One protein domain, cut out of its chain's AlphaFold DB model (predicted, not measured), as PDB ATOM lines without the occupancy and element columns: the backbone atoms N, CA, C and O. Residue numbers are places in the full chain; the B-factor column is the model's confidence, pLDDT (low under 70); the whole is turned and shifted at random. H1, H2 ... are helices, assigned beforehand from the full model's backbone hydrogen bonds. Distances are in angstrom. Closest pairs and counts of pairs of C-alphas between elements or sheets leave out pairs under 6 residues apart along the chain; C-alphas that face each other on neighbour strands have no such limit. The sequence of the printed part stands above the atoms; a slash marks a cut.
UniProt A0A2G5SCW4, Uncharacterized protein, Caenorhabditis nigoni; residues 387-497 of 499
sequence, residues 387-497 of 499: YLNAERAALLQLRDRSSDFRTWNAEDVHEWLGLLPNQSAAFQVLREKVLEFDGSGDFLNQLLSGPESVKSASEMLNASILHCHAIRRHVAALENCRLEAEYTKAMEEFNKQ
ATOM      1  N   TYR A 387      -8.012 -50.128 -49.861       54.53
ATOM      2  CA  TYR A 387      -7.615 -48.718 -49.852       54.53
ATOM      3  C   TYR A 387      -6.586 -48.411 -48.747       54.53
ATOM      4  O   TYR A 387      -5.592 -47.745 -49.022       54.53
ATOM      5  N   LEU A 388      -6.723 -48.992 -47.545       55.75
ATOM      6  CA  LEU A 388      -5.727 -48.863 -46.470       55.75
ATOM      7  C   LEU A 388      -4.400 -49.543 -46.833       55.75
ATOM      8  O   LEU A 388      -3.353 -49.145 -46.327       55.75
ATOM      9  N   ASN A 389      -4.423 -50.578 -47.678       59.78
ATOM     10  CA  ASN A 389      -3.211 -51.263 -48.133       59.78
ATOM     11  C   ASN A 389      -2.488 -50.436 -49.213       59.78
ATOM     12  O   ASN A 389      -1.265 -50.323 -49.165       59.78
ATOM     13  N   ALA A 390      -3.231 -49.789 -50.120       59.72
ATOM     14  CA  ALA A 390      -2.689 -48.828 -51.083       59.72
ATOM     15  C   ALA A 390      -2.131 -47.568 -50.392       59.72
ATOM     16  O   ALA A 390      -1.015 -47.149 -50.687       59.72
ATOM     17  N   GLU A 391      -2.847 -47.022 -49.406       59.19
ATOM     18  CA  GLU A 391      -2.368 -45.930 -48.549       59.19
ATOM     19  C   GLU A 391      -1.084 -46.334 -47.806       59.19
ATOM     20  O   GLU A 391      -0.074 -45.641 -47.897       59.19
ATOM     21  N   ARG A 392      -1.055 -47.510 -47.161       59.66
ATOM     22  CA  ARG A 392       0.165 -48.072 -46.545       59.66
ATOM     23  C   ARG A 392       1.322 -48.260 -47.536       59.66
ATOM     24  O   ARG A 392       2.475 -48.153 -47.125       59.66
ATOM     25  N   ALA A 393       1.050 -48.525 -48.813       62.03
ATOM     26  CA  ALA A 393       2.076 -48.667 -49.848       62.03
ATOM     27  C   ALA A 393       2.596 -47.317 -50.377       62.03
ATOM     28  O   ALA A 393       3.783 -47.206 -50.681       62.03
ATOM     29  N   ALA A 394       1.752 -46.285 -50.448       59.97
ATOM     30  CA  ALA A 394       2.171 -44.906 -50.717       59.97
ATOM     31  C   ALA A 394       3.127 -44.390 -49.628       59.97
ATOM     32  O   ALA A 394       4.166 -43.799 -49.910       59.97
ATOM     33  N   LEU A 395       2.826 -44.718 -48.373       59.03
ATOM     34  CA  LEU A 395       3.614 -44.335 -47.202       59.03
ATOM     35  C   LEU A 395       5.028 -44.938 -47.165       59.03
ATOM     36  O   LEU A 395       5.943 -44.312 -46.639       59.03
ATOM     37  N   LEU A 396       5.235 -46.119 -47.754       59.09
ATOM     38  CA  LEU A 396       6.559 -46.749 -47.868       59.09
ATOM     39  C   LEU A 396       7.448 -46.129 -48.967       59.09
ATOM     40  O   LEU A 396       8.607 -46.525 -49.100       59.09
ATOM     41  N   GLN A 397       6.923 -45.183 -49.755       60.72
ATOM     42  CA  GLN A 397       7.663 -44.496 -50.824       60.72
ATOM     43  C   GLN A 397       8.337 -43.201 -50.347       60.72
ATOM     44  O   GLN A 397       9.291 -42.761 -50.986       60.72
ATOM     45  N   LEU A 398       7.925 -42.648 -49.198       64.19
ATOM     46  CA  LEU A 398       8.606 -41.543 -48.509       64.19
ATOM     47  C   LEU A 398       9.896 -42.038 -47.838       64.19
ATOM     48  O   LEU A 398      10.009 -42.124 -46.615       64.19
ATOM     49  N   ARG A 399      10.877 -42.411 -48.662       54.31
ATOM     50  CA  ARG A 399      12.242 -42.666 -48.200       54.31
ATOM     51  C   ARG A 399      12.895 -41.372 -47.726       54.31
ATOM     52  O   ARG A 399      12.518 -40.280 -48.133       54.31
ATOM     53  N   ASP A 400      13.876 -41.539 -46.848       62.34
ATOM     54  CA  ASP A 400      14.809 -40.509 -46.376       62.34
ATOM     55  C   ASP A 400      14.193 -39.325 -45.587       62.34
ATOM     56  O   ASP A 400      14.934 -38.530 -45.010       62.34
ATOM     57  N   ARG A 401      12.859 -39.259 -45.442       68.94
ATOM     58  CA  ARG A 401      12.150 -38.386 -44.486       68.94
ATOM     59  C   ARG A 401      12.236 -38.921 -43.043       68.94
ATOM     60  O   ARG A 401      12.538 -40.092 -42.798       68.94
ATOM     61  N   SER A 402      11.961 -38.054 -42.065       67.62
ATOM     62  CA  SER A 402      11.970 -38.410 -40.637       67.62
ATOM     63  C   SER A 402      10.864 -39.422 -40.287       67.62
ATOM     64  O   SER A 402       9.776 -39.410 -40.862       67.62
ATOM     65  N   SER A 403      11.125 -40.283 -39.297       67.06
ATOM     66  CA  SER A 403      10.150 -41.265 -38.785       67.06
ATOM     67  C   SER A 403       9.253 -40.729 -37.655       67.06
ATOM     68  O   SER A 403       8.527 -41.513 -37.033       67.06
ATOM     69  N   ASP A 404       9.313 -39.423 -37.378       73.44
ATOM     70  CA  ASP A 404       8.485 -38.714 -36.403       73.44
ATOM     71  C   ASP A 404       7.750 -37.543 -37.076       73.44
ATOM     72  O   ASP A 404       8.341 -36.525 -37.438       73.44
ATOM     73  N   PHE A 405       6.431 -37.687 -37.191       73.06
ATOM     74  CA  PHE A 405       5.503 -36.723 -37.792       73.06
ATOM     75  C   PHE A 405       5.479 -35.360 -37.089       73.06
ATOM     76  O   PHE A 405       4.941 -34.401 -37.633       73.06
ATOM     77  N   ARG A 406       6.063 -35.259 -35.889       73.69
ATOM     78  CA  ARG A 406       6.232 -34.001 -35.148       73.69
ATOM     79  C   ARG A 406       7.366 -33.128 -35.679       73.69
ATOM     80  O   ARG A 406       7.406 -31.947 -35.352       73.69
ATOM     81  N   THR A 407       8.281 -33.691 -36.473       76.12
ATOM     82  CA  THR A 407       9.411 -32.967 -37.084       76.12
ATOM     83  C   THR A 407       9.213 -32.721 -38.582       76.12
ATOM     84  O   THR A 407      10.189 -32.431 -39.273       76.12
ATOM     85  N   TRP A 408       8.003 -32.937 -39.102       79.50
ATOM     86  CA  TRP A 408       7.674 -32.765 -40.518       79.50
ATOM     87  C   TRP A 408       7.310 -31.301 -40.807       79.50
ATOM     88  O   TRP A 408       6.581 -30.687 -40.028       79.50
ATOM     89  N   ASN A 409       7.809 -30.744 -41.911       78.75
ATOM     90  CA  ASN A 409       7.524 -29.374 -42.359       78.75
ATOM     91  C   ASN A 409       6.330 -29.312 -43.347       78.75
ATOM     92  O   ASN A 409       5.724 -30.336 -43.675       78.75
ATOM     93  N   ALA A 410       6.008 -28.113 -43.853       77.12
ATOM     94  CA  ALA A 410       4.985 -27.900 -44.890       77.12
ATOM     95  C   ALA A 410       5.121 -28.869 -46.070       77.12
ATOM     96  O   ALA A 410       4.143 -29.452 -46.532       77.12
ATOM     97  N   GLU A 411       6.352 -29.028 -46.550       80.38
ATOM     98  CA  GLU A 411       6.707 -29.743 -47.768       80.38
ATOM     99  C   GLU A 411       6.597 -31.256 -47.565       80.38
ATOM    100  O   GLU A 411       6.023 -31.929 -48.415       80.38
ATOM    101  N   ASP A 412       7.044 -31.780 -46.417       80.31
ATOM    102  CA  ASP A 412       6.870 -33.177 -45.999       80.31
ATOM    103  C   ASP A 412       5.382 -33.560 -45.999       80.31
ATOM    104  O   ASP A 412       4.978 -34.581 -46.564       80.31
ATOM    105  N   VAL A 413       4.546 -32.714 -45.384       78.25
ATOM    106  CA  VAL A 413       3.097 -32.928 -45.283       78.25
ATOM    107  C   VAL A 413       2.428 -32.770 -46.650       78.25
ATOM    108  O   VAL A 413       1.591 -33.592 -47.018       78.25
ATOM    109  N   HIS A 414       2.818 -31.770 -47.440       81.44
ATOM    110  CA  HIS A 414       2.311 -31.528 -48.791       81.44
ATOM    111  C   HIS A 414       2.691 -32.644 -49.785       81.44
ATOM    112  O   HIS A 414       1.855 -33.069 -50.588       81.44
ATOM    113  N   GLU A 415       3.927 -33.151 -49.751       82.75
ATOM    114  CA  GLU A 415       4.356 -34.318 -50.531       82.75
ATOM    115  C   GLU A 415       3.559 -35.553 -50.122       82.75
ATOM    116  O   GLU A 415       2.957 -36.207 -50.974       82.75
ATOM    117  N   TRP A 416       3.486 -35.829 -48.818       79.69
ATOM    118  CA  TRP A 416       2.749 -36.966 -48.285       79.69
ATOM    119  C   TRP A 416       1.266 -36.952 -48.672       79.69
ATOM    120  O   TRP A 416       0.758 -37.951 -49.188       79.69
ATOM    121  N   LEU A 417       0.577 -35.825 -48.472       78.31
ATOM    122  CA  LEU A 417      -0.820 -35.658 -48.867       78.31
ATOM    123  C   LEU A 417      -1.006 -35.906 -50.367       78.31
ATOM    124  O   LEU A 417      -2.009 -36.497 -50.750       78.31
ATOM    125  N   GLY A 418      -0.032 -35.529 -51.203       77.88
ATOM    126  CA  GLY A 418      -0.030 -35.790 -52.647       77.88
ATOM    127  C   GLY A 418       0.155 -37.261 -53.045       77.88
ATOM    128  O   GLY A 418      -0.195 -37.630 -54.163       77.88
ATOM    129  N   LEU A 419       0.663 -38.111 -52.145       76.19
ATOM    130  CA  LEU A 419       0.819 -39.554 -52.368       76.19
ATOM    131  C   LEU A 419      -0.413 -40.374 -51.947       76.19
ATOM    132  O   LEU A 419      -0.492 -41.560 -52.271       76.19
ATOM    133  N   LEU A 420      -1.381 -39.786 -51.236       73.19
ATOM    134  CA  LEU A 420      -2.606 -40.497 -50.855       73.19
ATOM    135  C   LEU A 420      -3.422 -40.862 -52.117       73.19
ATOM    136  O   LEU A 420      -3.686 -39.984 -52.938       73.19
ATOM    137  N   PRO A 421      -3.868 -42.121 -52.296       58.66
ATOM    138  CA  PRO A 421      -4.595 -42.542 -53.500       58.66
ATOM    139  C   PRO A 421      -6.003 -41.933 -53.602       58.66
ATOM    140  O   PRO A 421      -6.558 -41.828 -54.692       58.66
ATOM    141  N   ASN A 422      -6.578 -41.509 -52.474       61.00
ATOM    142  CA  ASN A 422      -7.917 -40.935 -52.377       61.00
ATOM    143  C   ASN A 422      -7.876 -39.395 -52.435       61.00
ATOM    144  O   ASN A 422      -8.280 -38.721 -51.489       61.00
ATOM    145  N   GLN A 423      -7.393 -38.839 -53.554       63.50
ATOM    146  CA  GLN A 423      -7.333 -37.391 -53.831       63.50
ATOM    147  C   GLN A 423      -8.723 -36.765 -54.051       63.50
ATOM    148  O   GLN A 423      -9.029 -36.260 -55.135       63.50
ATOM    149  N   SER A 424      -9.586 -36.775 -53.032       61.75
ATOM    150  CA  SER A 424     -10.795 -35.947 -53.053       61.75
ATOM    151  C   SER A 424     -10.403 -34.470 -53.207       61.75
ATOM    152  O   SER A 424      -9.335 -34.057 -52.750       61.75
ATOM    153  N   ALA A 425     -11.261 -33.650 -53.820       64.06
ATOM    154  CA  ALA A 425     -10.988 -32.213 -53.979       64.06
ATOM    155  C   ALA A 425     -10.676 -31.530 -52.630       64.06
ATOM    156  O   ALA A 425      -9.852 -30.631 -52.547       64.06
ATOM    157  N   ALA A 426     -11.267 -32.039 -51.551       62.59
ATOM    158  CA  ALA A 426     -10.982 -31.661 -50.176       62.59
ATOM    159  C   ALA A 426      -9.540 -31.943 -49.703       62.59
ATOM    160  O   ALA A 426      -8.968 -31.111 -48.999       62.59
ATOM    161  N   PHE A 427      -8.945 -33.084 -50.069       70.44
ATOM    162  CA  PHE A 427      -7.529 -33.352 -49.787       70.44
ATOM    163  C   PHE A 427      -6.609 -32.447 -50.615       70.44
ATOM    164  O   PHE A 427      -5.564 -32.047 -50.112       70.44
ATOM    165  N   GLN A 428      -7.013 -32.075 -51.834       72.69
ATOM    166  CA  GLN A 428      -6.269 -31.135 -52.680       72.69
ATOM    167  C   GLN A 428      -6.296 -29.713 -52.089       72.69
ATOM    168  O   GLN A 428      -5.236 -29.140 -51.860       72.69
ATOM    169  N   VAL A 429      -7.474 -29.206 -51.704       72.00
ATOM    170  CA  VAL A 429      -7.617 -27.912 -51.003       72.00
ATOM    171  C   VAL A 429      -6.822 -27.892 -49.697       72.00
ATOM    172  O   VAL A 429      -6.108 -26.933 -49.425       72.00
ATOM    173  N   LEU A 430      -6.889 -28.951 -48.882       73.38
ATOM    174  CA  LEU A 430      -6.109 -29.009 -47.642       73.38
ATOM    175  C   LEU A 430      -4.596 -29.062 -47.917       73.38
ATOM    176  O   LEU A 430      -3.822 -28.442 -47.193       73.38
ATOM    177  N   ARG A 431      -4.168 -29.763 -48.972       80.56
ATOM    178  CA  ARG A 431      -2.771 -29.818 -49.419       80.56
ATOM    179  C   ARG A 431      -2.252 -28.441 -49.846       80.56
ATOM    180  O   ARG A 431      -1.129 -28.101 -49.489       80.56
ATOM    181  N   GLU A 432      -3.063 -27.644 -50.536       79.50
ATOM    182  CA  GLU A 432      -2.753 -26.244 -50.865       79.50
ATOM    183  C   GLU A 432      -2.676 -25.380 -49.593       79.50
ATOM    184  O   GLU A 432      -1.677 -24.695 -49.368       79.50
ATOM    185  N   LYS A 433      -3.660 -25.494 -48.687       74.75
ATOM    186  CA  LYS A 433      -3.693 -24.753 -47.410       74.75
ATOM    187  C   LYS A 433      -2.515 -25.059 -46.481       74.75
ATOM    188  O   LYS A 433      -2.102 -24.181 -45.732       74.75
ATOM    189  N   VAL A 434      -1.934 -26.259 -46.548       78.56
ATOM    190  CA  VAL A 434      -0.709 -26.613 -45.805       78.56
ATOM    191  C   VAL A 434       0.525 -25.836 -46.290       78.56
ATOM    192  O   VAL A 434       1.416 -25.599 -45.482       78.56
ATOM    193  N   LEU A 435       0.585 -25.407 -47.559       77.38
ATOM    194  CA  LEU A 435       1.667 -24.542 -48.058       77.38
ATOM    195  C   LEU A 435       1.391 -23.048 -47.845       77.38
ATOM    196  O   LEU A 435       2.331 -22.276 -47.699       77.38
ATOM    197  N   GLU A 436       0.122 -22.630 -47.817       75.25
ATOM    198  CA  GLU A 436      -0.248 -21.255 -47.451       75.25
ATOM    199  C   GLU A 436      -0.024 -20.951 -45.957       75.25
ATOM    200  O   GLU A 436       0.128 -19.790 -45.579       75.25
ATOM    201  N   PHE A 437      -0.027 -21.975 -45.097       69.38
ATOM    202  CA  PHE A 437       0.093 -21.812 -43.651       69.38
ATOM    203  C   PHE A 437       1.553 -21.901 -43.176       69.38
ATOM    204  O   PHE A 437       2.109 -22.986 -43.010       69.38
ATOM    205  N   ASP A 438       2.150 -20.744 -42.885       62.56
ATOM    206  CA  ASP A 438       3.540 -20.586 -42.415       62.56
ATOM    207  C   ASP A 438       3.866 -21.468 -41.181       62.56
ATOM    208  O   ASP A 438       4.923 -22.089 -41.092       62.56
ATOM    209  N   GLY A 439       2.892 -21.658 -40.278       62.72
ATOM    210  CA  GLY A 439       2.971 -22.558 -39.115       62.72
ATOM    211  C   GLY A 439       2.727 -24.050 -39.408       62.72
ATOM    212  O   GLY A 439       2.325 -24.802 -38.523       62.72
ATOM    213  N   SER A 440       2.895 -24.506 -40.645       61.53
ATOM    214  CA  SER A 440       2.593 -25.877 -41.114       61.53
ATOM    215  C   SER A 440       3.218 -27.027 -40.305       61.53
ATOM    216  O   SER A 440       2.583 -28.072 -40.149       61.53
ATOM    217  N   GLY A 441       4.418 -26.852 -39.741       61.38
ATOM    218  CA  GLY A 441       5.016 -27.836 -38.825       61.38
ATOM    219  C   GLY A 441       4.227 -27.990 -37.517       61.38
ATOM    220  O   GLY A 441       4.131 -29.085 -36.950       61.38
ATOM    221  N   ASP A 442       3.565 -26.920 -37.074       68.50
ATOM    222  CA  ASP A 442       2.666 -26.949 -35.924       68.50
ATOM    223  C   ASP A 442       1.289 -27.528 -36.270       68.50
ATOM    224  O   ASP A 442       0.631 -28.052 -35.374       68.50
ATOM    225  N   PHE A 443       0.855 -27.549 -37.540       77.31
ATOM    226  CA  PHE A 443      -0.418 -28.185 -37.923       77.31
ATOM    227  C   PHE A 443      -0.455 -29.677 -37.555       77.31
ATOM    228  O   PHE A 443      -1.430 -30.125 -36.946       77.31
ATOM    229  N   LEU A 444       0.592 -30.456 -37.863       75.94
ATOM    230  CA  LEU A 444       0.629 -31.869 -37.457       75.94
ATOM    231  C   LEU A 444       0.779 -32.027 -35.941       75.94
ATOM    232  O   LEU A 444       0.093 -32.863 -35.350       75.94
ATOM    233  N   ASN A 445       1.612 -31.210 -35.293       76.12
ATOM    234  CA  ASN A 445       1.746 -31.236 -33.836       76.12
ATOM    235  C   ASN A 445       0.406 -30.942 -33.138       76.12
ATOM    236  O   ASN A 445       0.019 -31.670 -32.221       76.12
ATOM    237  N   GLN A 446      -0.349 -29.959 -33.634       77.31
ATOM    238  CA  GLN A 446      -1.689 -29.622 -33.167       77.31
ATOM    239  C   GLN A 446      -2.677 -30.754 -33.463       77.31
ATOM    240  O   GLN A 446      -3.349 -31.229 -32.551       77.31
ATOM    241  N   LEU A 447      -2.735 -31.278 -34.689       81.12
ATOM    242  CA  LEU A 447      -3.652 -32.362 -35.065       81.12
ATOM    243  C   LEU A 447      -3.466 -33.643 -34.223       81.12
ATOM    244  O   LEU A 447      -4.415 -34.406 -34.005       81.12
ATOM    245  N   LEU A 448      -2.245 -33.880 -33.741       78.75
ATOM    246  CA  LEU A 448      -1.870 -35.051 -32.950       78.75
ATOM    247  C   LEU A 448      -1.930 -34.819 -31.426       78.75
ATOM    248  O   LEU A 448      -1.897 -35.803 -30.683       78.75
ATOM    249  N   SER A 449      -2.050 -33.574 -30.943       80.94
ATOM    250  CA  SER A 449      -1.883 -33.231 -29.516       80.94
ATOM    251  C   SER A 449      -2.987 -33.745 -28.579       80.94
ATOM    252  O   SER A 449      -2.683 -34.141 -27.453       80.94
ATOM    253  N   GLY A 450      -4.252 -33.799 -29.009       76.31
ATOM    254  CA  GLY A 450      -5.373 -34.217 -28.154       76.31
ATOM    255  C   GLY A 450      -6.616 -34.645 -28.939       76.31
ATOM    256  O   GLY A 450      -6.601 -34.610 -30.166       76.31
ATOM    257  N   PRO A 451      -7.699 -35.119 -28.299       67.06
ATOM    258  CA  PRO A 451      -8.933 -35.470 -29.007       67.06
ATOM    259  C   PRO A 451      -9.606 -34.241 -29.641       67.06
ATOM    260  O   PRO A 451     -10.032 -34.313 -30.789       67.06
ATOM    261  N   GLU A 452      -9.630 -33.107 -28.937       73.44
ATOM    262  CA  GLU A 452     -10.313 -31.877 -29.372       73.44
ATOM    263  C   GLU A 452      -9.510 -31.051 -30.387       73.44
ATOM    264  O   GLU A 452     -10.078 -30.268 -31.147       73.44
ATOM    265  N   SER A 453      -8.192 -31.255 -30.468       83.00
ATOM    266  CA  SER A 453      -7.306 -30.447 -31.314       83.00
ATOM    267  C   SER A 453      -7.525 -30.638 -32.822       83.00
ATOM    268  O   SER A 453      -7.080 -29.809 -33.611       83.00
ATOM    269  N   VAL A 454      -8.294 -31.656 -33.229       82.19
ATOM    270  CA  VAL A 454      -8.779 -31.821 -34.612       82.19
ATOM    271  C   VAL A 454      -9.680 -30.655 -35.029       82.19
ATOM    272  O   VAL A 454      -9.628 -30.242 -36.183       82.19
ATOM    273  N   LYS A 455     -10.462 -30.089 -34.095       82.88
ATOM    274  CA  LYS A 455     -11.271 -28.892 -34.352       82.88
ATOM    275  C   LYS A 455     -10.375 -27.665 -34.558       82.88
ATOM    276  O   LYS A 455     -10.512 -26.992 -35.568       82.88
ATOM    277  N   SER A 456      -9.398 -27.445 -33.677       81.00
ATOM    278  CA  SER A 456      -8.435 -26.341 -33.827       81.00
ATOM    279  C   SER A 456      -7.628 -26.439 -35.130       81.00
ATOM    280  O   SER A 456      -7.425 -25.431 -35.796       81.00
ATOM    281  N   ALA A 457      -7.219 -27.644 -35.538       80.12
ATOM    282  CA  ALA A 457      -6.529 -27.882 -36.809       80.12
ATOM    283  C   ALA A 457      -7.444 -27.699 -38.045       80.12
ATOM    284  O   ALA A 457      -6.972 -27.329 -39.118       80.12
ATOM    285  N   SER A 458      -8.750 -27.939 -37.891       81.88
ATOM    286  CA  SER A 458      -9.793 -27.689 -38.897       81.88
ATOM    287  C   SER A 458     -10.061 -26.190 -39.077       81.88
ATOM    288  O   SER A 458     -10.092 -25.710 -40.207       81.88
ATOM    289  N   GLU A 459     -10.160 -25.443 -37.975       82.19
ATOM    290  CA  GLU A 459     -10.303 -23.981 -37.964       82.19
ATOM    291  C   GLU A 459      -9.049 -23.292 -38.539       82.19
ATOM    292  O   GLU A 459      -9.165 -22.422 -39.395       82.19
ATOM    293  N   MET A 460      -7.853 -23.749 -38.146       75.31
ATOM    294  CA  MET A 460      -6.548 -23.240 -38.600       75.31
ATOM    295  C   MET A 460      -6.355 -23.301 -40.125       75.31
ATOM    296  O   MET A 460      -5.876 -22.336 -40.711       75.31
ATOM    297  N   LEU A 461      -6.722 -24.416 -40.769       72.25
ATOM    298  CA  LEU A 461      -6.601 -24.575 -42.229       72.25
ATOM    299  C   LEU A 461      -7.869 -24.171 -43.005       72.25
ATOM    300  O   LEU A 461      -7.904 -24.336 -44.224       72.25
ATOM    301  N   ASN A 462      -8.919 -23.699 -42.320       76.00
ATOM    302  CA  ASN A 462     -10.268 -23.521 -42.872       76.00
ATOM    303  C   ASN A 462     -10.744 -24.750 -43.685       76.00
ATOM    304  O   ASN A 462     -11.196 -24.652 -44.827       76.00
ATOM    305  N   ALA A 463     -10.579 -25.940 -43.103       74.62
ATOM    306  CA  ALA A 463     -10.828 -27.225 -43.752       74.62
ATOM    307  C   ALA A 463     -11.778 -28.086 -42.913       74.62
ATOM    308  O   ALA A 463     -11.751 -28.025 -41.688       74.62
ATOM    309  N   SER A 464     -12.605 -28.933 -43.543       80.50
ATOM    310  CA  SER A 464     -13.551 -29.776 -42.788       80.50
ATOM    311  C   SER A 464     -12.844 -30.699 -41.793       80.50
ATOM    312  O   SER A 464     -11.898 -31.416 -42.134       80.50
ATOM    313  N   ILE A 465     -13.394 -30.751 -40.580       80.25
ATOM    314  CA  ILE A 465     -12.947 -31.598 -39.472       80.25
ATOM    315  C   ILE A 465     -12.864 -33.087 -39.852       80.25
ATOM    316  O   ILE A 465     -12.032 -33.818 -39.312       80.25
ATOM    317  N   LEU A 466     -13.656 -33.539 -40.835       74.56
ATOM    318  CA  LEU A 466     -13.595 -34.901 -41.376       74.56
ATOM    319  C   LEU A 466     -12.258 -35.198 -42.074       74.56
ATOM    320  O   LEU A 466     -11.724 -36.297 -41.926       74.56
ATOM    321  N   HIS A 467     -11.681 -34.225 -42.784       75.81
ATOM    322  CA  HIS A 467     -10.387 -34.384 -43.455       75.81
ATOM    323  C   HIS A 467      -9.264 -34.422 -42.418       75.81
ATOM    324  O   HIS A 467      -8.422 -35.314 -42.455       75.81
ATOM    325  N   CYS A 468      -9.318 -33.548 -41.410       79.56
ATOM    326  CA  CYS A 468      -8.413 -33.581 -40.262       79.56
ATOM    327  C   CYS A 468      -8.489 -34.935 -39.517       79.56
ATOM    328  O   CYS A 468      -7.457 -35.537 -39.211       79.56
ATOM    329  N   HIS A 469      -9.689 -35.493 -39.308       80.25
ATOM    330  CA  HIS A 469      -9.859 -36.848 -38.764       80.25
ATOM    331  C   HIS A 469      -9.281 -37.948 -39.672       80.25
ATOM    332  O   HIS A 469      -8.699 -38.905 -39.153       80.25
ATOM    333  N   ALA A 470      -9.410 -37.834 -40.998       76.12
ATOM    334  CA  ALA A 470      -8.825 -38.782 -41.945       76.12
ATOM    335  C   ALA A 470      -7.286 -38.734 -41.914       76.12
ATOM    336  O   ALA A 470      -6.652 -39.760 -41.685       76.12
ATOM    337  N   ILE A 471      -6.685 -37.543 -42.008       77.06
ATOM    338  CA  ILE A 471      -5.235 -37.306 -41.866       77.06
ATOM    339  C   ILE A 471      -4.719 -37.942 -40.576       77.06
ATOM    340  O   ILE A 471      -3.803 -38.764 -40.606       77.06
ATOM    341  N   ARG A 472      -5.373 -37.658 -39.444       81.56
ATOM    342  CA  ARG A 472      -5.028 -38.249 -38.147       81.56
ATOM    343  C   ARG A 472      -5.131 -39.778 -38.141       81.56
ATOM    344  O   ARG A 472      -4.299 -40.440 -37.522       81.56
ATOM    345  N   ARG A 473      -6.122 -40.356 -38.828       77.56
ATOM    346  CA  ARG A 473      -6.267 -41.813 -38.996       77.56
ATOM    347  C   ARG A 473      -5.110 -42.397 -39.812       77.56
ATOM    348  O   ARG A 473      -4.594 -43.444 -39.427       77.56
ATOM    349  N   HIS A 474      -4.666 -41.727 -40.876       73.69
ATOM    350  CA  HIS A 474      -3.507 -42.160 -41.662       73.69
ATOM    351  C   HIS A 474      -2.192 -42.035 -40.858       73.69
ATOM    352  O   HIS A 474      -1.404 -42.979 -40.870       73.69
ATOM    353  N   VAL A 475      -1.982 -40.965 -40.073       77.19
ATOM    354  CA  VAL A 475      -0.810 -40.842 -39.170       77.19
ATOM    355  C   VAL A 475      -0.828 -41.907 -38.060       77.19
ATOM    356  O   VAL A 475       0.185 -42.547 -37.777       77.19
ATOM    357  N   ALA A 476      -1.993 -42.201 -37.479       75.00
ATOM    358  CA  ALA A 476      -2.124 -43.307 -36.532       75.00
ATOM    359  C   ALA A 476      -1.865 -44.673 -37.201       75.00
ATOM    360  O   ALA A 476      -1.265 -45.562 -36.594       75.00
ATOM    361  N   ALA A 477      -2.277 -44.866 -38.458       68.75
ATOM    362  CA  ALA A 477      -1.950 -46.070 -39.218       68.75
ATOM    363  C   ALA A 477      -0.438 -46.185 -39.487       68.75
ATOM    364  O   ALA A 477       0.099 -47.289 -39.398       68.75
ATOM    365  N   LEU A 478       0.235 -45.061 -39.749       67.56
ATOM    366  CA  LEU A 478       1.683 -44.922 -39.927       67.56
ATOM    367  C   LEU A 478       2.487 -45.315 -38.684       67.56
ATOM    368  O   LEU A 478       3.343 -46.193 -38.789       67.56
ATOM    369  N   GLU A 479       2.176 -44.747 -37.510       74.56
ATOM    370  CA  GLU A 479       2.791 -45.157 -36.232       74.56
ATOM    371  C   GLU A 479       2.700 -46.678 -36.044       74.56
ATOM    372  O   GLU A 479       3.676 -47.343 -35.695       74.56
ATOM    373  N   ASN A 480       1.527 -47.252 -36.327       71.31
ATOM    374  CA  ASN A 480       1.314 -48.690 -36.217       71.31
ATOM    375  C   ASN A 480       2.084 -49.497 -37.281       71.31
ATOM    376  O   ASN A 480       2.518 -50.603 -36.977       71.31
ATOM    377  N   CYS A 481       2.302 -48.977 -38.496       67.19
ATOM    378  CA  CYS A 481       3.175 -49.621 -39.492       67.19
ATOM    379  C   CYS A 481       4.635 -49.632 -39.037       67.19
ATOM    380  O   CYS A 481       5.311 -50.652 -39.163       67.19
ATOM    381  N   ARG A 482       5.107 -48.507 -38.486       69.38
ATOM    382  CA  ARG A 482       6.456 -48.374 -37.936       69.38
ATOM    383  C   ARG A 482       6.676 -49.366 -36.792       69.38
ATOM    384  O   ARG A 482       7.659 -50.097 -36.818       69.38
ATOM    385  N   LEU A 483       5.724 -49.475 -35.864       72.69
ATOM    386  CA  LEU A 483       5.762 -50.467 -34.781       72.69
ATOM    387  C   LEU A 483       5.658 -51.917 -35.297       72.69
ATOM    388  O   LEU A 483       6.365 -52.784 -34.788       72.69
ATOM    389  N   GLU A 484       4.835 -52.195 -36.323       71.94
ATOM    390  CA  GLU A 484       4.796 -53.508 -36.998       71.94
ATOM    391  C   GLU A 484       6.185 -53.863 -37.599       71.94
ATOM    392  O   GLU A 484       6.605 -55.015 -37.490       71.94
ATOM    393  N   ALA A 485       6.928 -52.893 -38.152       73.94
ATOM    394  CA  ALA A 485       8.259 -53.089 -38.750       73.94
ATOM    395  C   ALA A 485       9.420 -53.164 -37.733       73.94
ATOM    396  O   ALA A 485      10.308 -54.009 -37.855       73.94
ATOM    397  N   GLU A 486       9.429 -52.309 -36.707       76.62
ATOM    398  CA  GLU A 486      10.420 -52.364 -35.621       76.62
ATOM    399  C   GLU A 486      10.316 -53.698 -34.860       76.62
ATOM    400  O   GLU A 486      11.334 -54.325 -34.556       76.62
ATOM    401  N   TYR A 487       9.091 -54.196 -34.645       76.31
ATOM    402  CA  TYR A 487       8.843 -55.507 -34.045       76.31
ATOM    403  C   TYR A 487       9.364 -56.672 -34.903       76.31
ATOM    404  O   TYR A 487      10.017 -57.570 -34.365       76.31
ATOM    405  N   THR A 488       9.128 -56.686 -36.223       81.19
ATOM    406  CA  THR A 488       9.653 -57.766 -37.082       81.19
ATOM    407  C   THR A 488      11.177 -57.766 -37.127       81.19
ATOM    408  O   THR A 488      11.781 -58.834 -37.023       81.19
ATOM    409  N   LYS A 489      11.814 -56.588 -37.172       84.69
ATOM    410  CA  LYS A 489      13.275 -56.465 -37.071       84.69
ATOM    411  C   LYS A 489      13.806 -56.998 -35.731       84.69
ATOM    412  O   LYS A 489      14.765 -57.767 -35.726       84.69
ATOM    413  N   ALA A 490      13.176 -56.646 -34.609       80.00
ATOM    414  CA  ALA A 490      13.567 -57.144 -33.289       80.00
ATOM    415  C   ALA A 490      13.417 -58.674 -33.171       80.00
ATOM    416  O   ALA A 490      14.292 -59.342 -32.621       80.00
ATOM    417  N   MET A 491      12.353 -59.247 -33.747       84.62
ATOM    418  CA  MET A 491      12.166 -60.701 -33.837       84.62
ATOM    419  C   MET A 491      13.232 -61.377 -34.711       84.62
ATOM    420  O   MET A 491      13.728 -62.446 -34.353       84.62
ATOM    421  N   GLU A 492      13.629 -60.769 -35.830       88.69
ATOM    422  CA  GLU A 492      14.750 -61.258 -36.636       88.69
ATOM    423  C   GLU A 492      16.080 -61.223 -35.877       88.69
ATOM    424  O   GLU A 492      16.838 -62.187 -35.943       88.69
ATOM    425  N   GLU A 493      16.383 -60.139 -35.161       87.19
ATOM    426  CA  GLU A 493      17.617 -60.023 -34.375       87.19
ATOM    427  C   GLU A 493      17.637 -61.004 -33.197       87.19
ATOM    428  O   GLU A 493      18.660 -61.647 -32.967       87.19
ATOM    429  N   PHE A 494      16.504 -61.218 -32.519       82.56
ATOM    430  CA  PHE A 494      16.353 -62.265 -31.505       82.56
ATOM    431  C   PHE A 494      16.578 -63.668 -32.093       82.56
ATOM    432  O   PHE A 494      17.327 -64.469 -31.530       82.56
ATOM    433  N   ASN A 495      16.003 -63.966 -33.261       84.31
ATOM    434  CA  ASN A 495      16.206 -65.251 -33.933       84.31
ATOM    435  C   ASN A 495      17.664 -65.443 -34.401       84.31
ATOM    436  O   ASN A 495      18.167 -66.561 -34.341       84.31
ATOM    437  N   LYS A 496      18.368 -64.368 -34.786       86.81
ATOM    438  CA  LYS A 496      19.807 -64.364 -35.141       86.81
ATOM    439  C   LYS A 496      20.756 -64.390 -33.927       86.81
ATOM    440  O   LYS A 496      21.966 -64.435 -34.118       86.81
ATOM    441  N   GLN A 497      20.233 -64.320 -32.700       78.31
ATOM    442  CA  GLN A 497      21.002 -64.461 -31.453       78.31
ATOM    443  C   GLN A 497      20.798 -65.824 -30.768       78.31
ATOM    444  O   GLN A 497      21.585 -66.183 -29.894       78.31
TER     445      GLN A 497
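This is residues 387 to 497 of the 499 residues of an uncharacterized protein of Caenorhabditis nigoni (UniProt A0A2G5SCW4). A head of five short helices, H1 to H5, is joined by one long helix, H6, which starts in the head and sticks out as an arm with residues 483 to 495. The printed part has 111 residues with six named helices, H1 to H6 along the chain, and no named strand: all helix. It is compact, radius of gyration of the C-alphas 15.1 A, spanning 52 by 26 by 23 A.

H1 is residues 387 to 395, from C-alpha 387 at (-7.615, -48.718, -49.852). H2 is 410 to 419, H3 425 to 436, H4 440 to 449, H5 453 to 460. H6, 465 to 495, is 44.9 A long, ending at (16.206, -65.251, -33.933).

H6 touches H1 with residues 474 to 481 alone; the closest C-alphas, Arg 392 and Leu 478, are 7.5 A apart. H6 touches H5 with residues 465 to 469 alone, closest C-alphas Ser 458 and Ile 465, 5.1 A. H2 and H3 form a hairpin at 18 degrees, a shallow tilt, closest C-alphas His 414 and Arg 431, 5.4 A. H4 and H5 form another at 28 degrees, closest C-alphas Leu 447 and Val 454, 5.2 A. Every O i to N i+4 pair is within hydrogen-bond range in H1, H2, H5 and H6; H3 has 7 of 8, H4 4 of 6.

The printed part has no cut. The link H1 to H2 is long. Residues 387 to 403 are among those with pLDDT under 70.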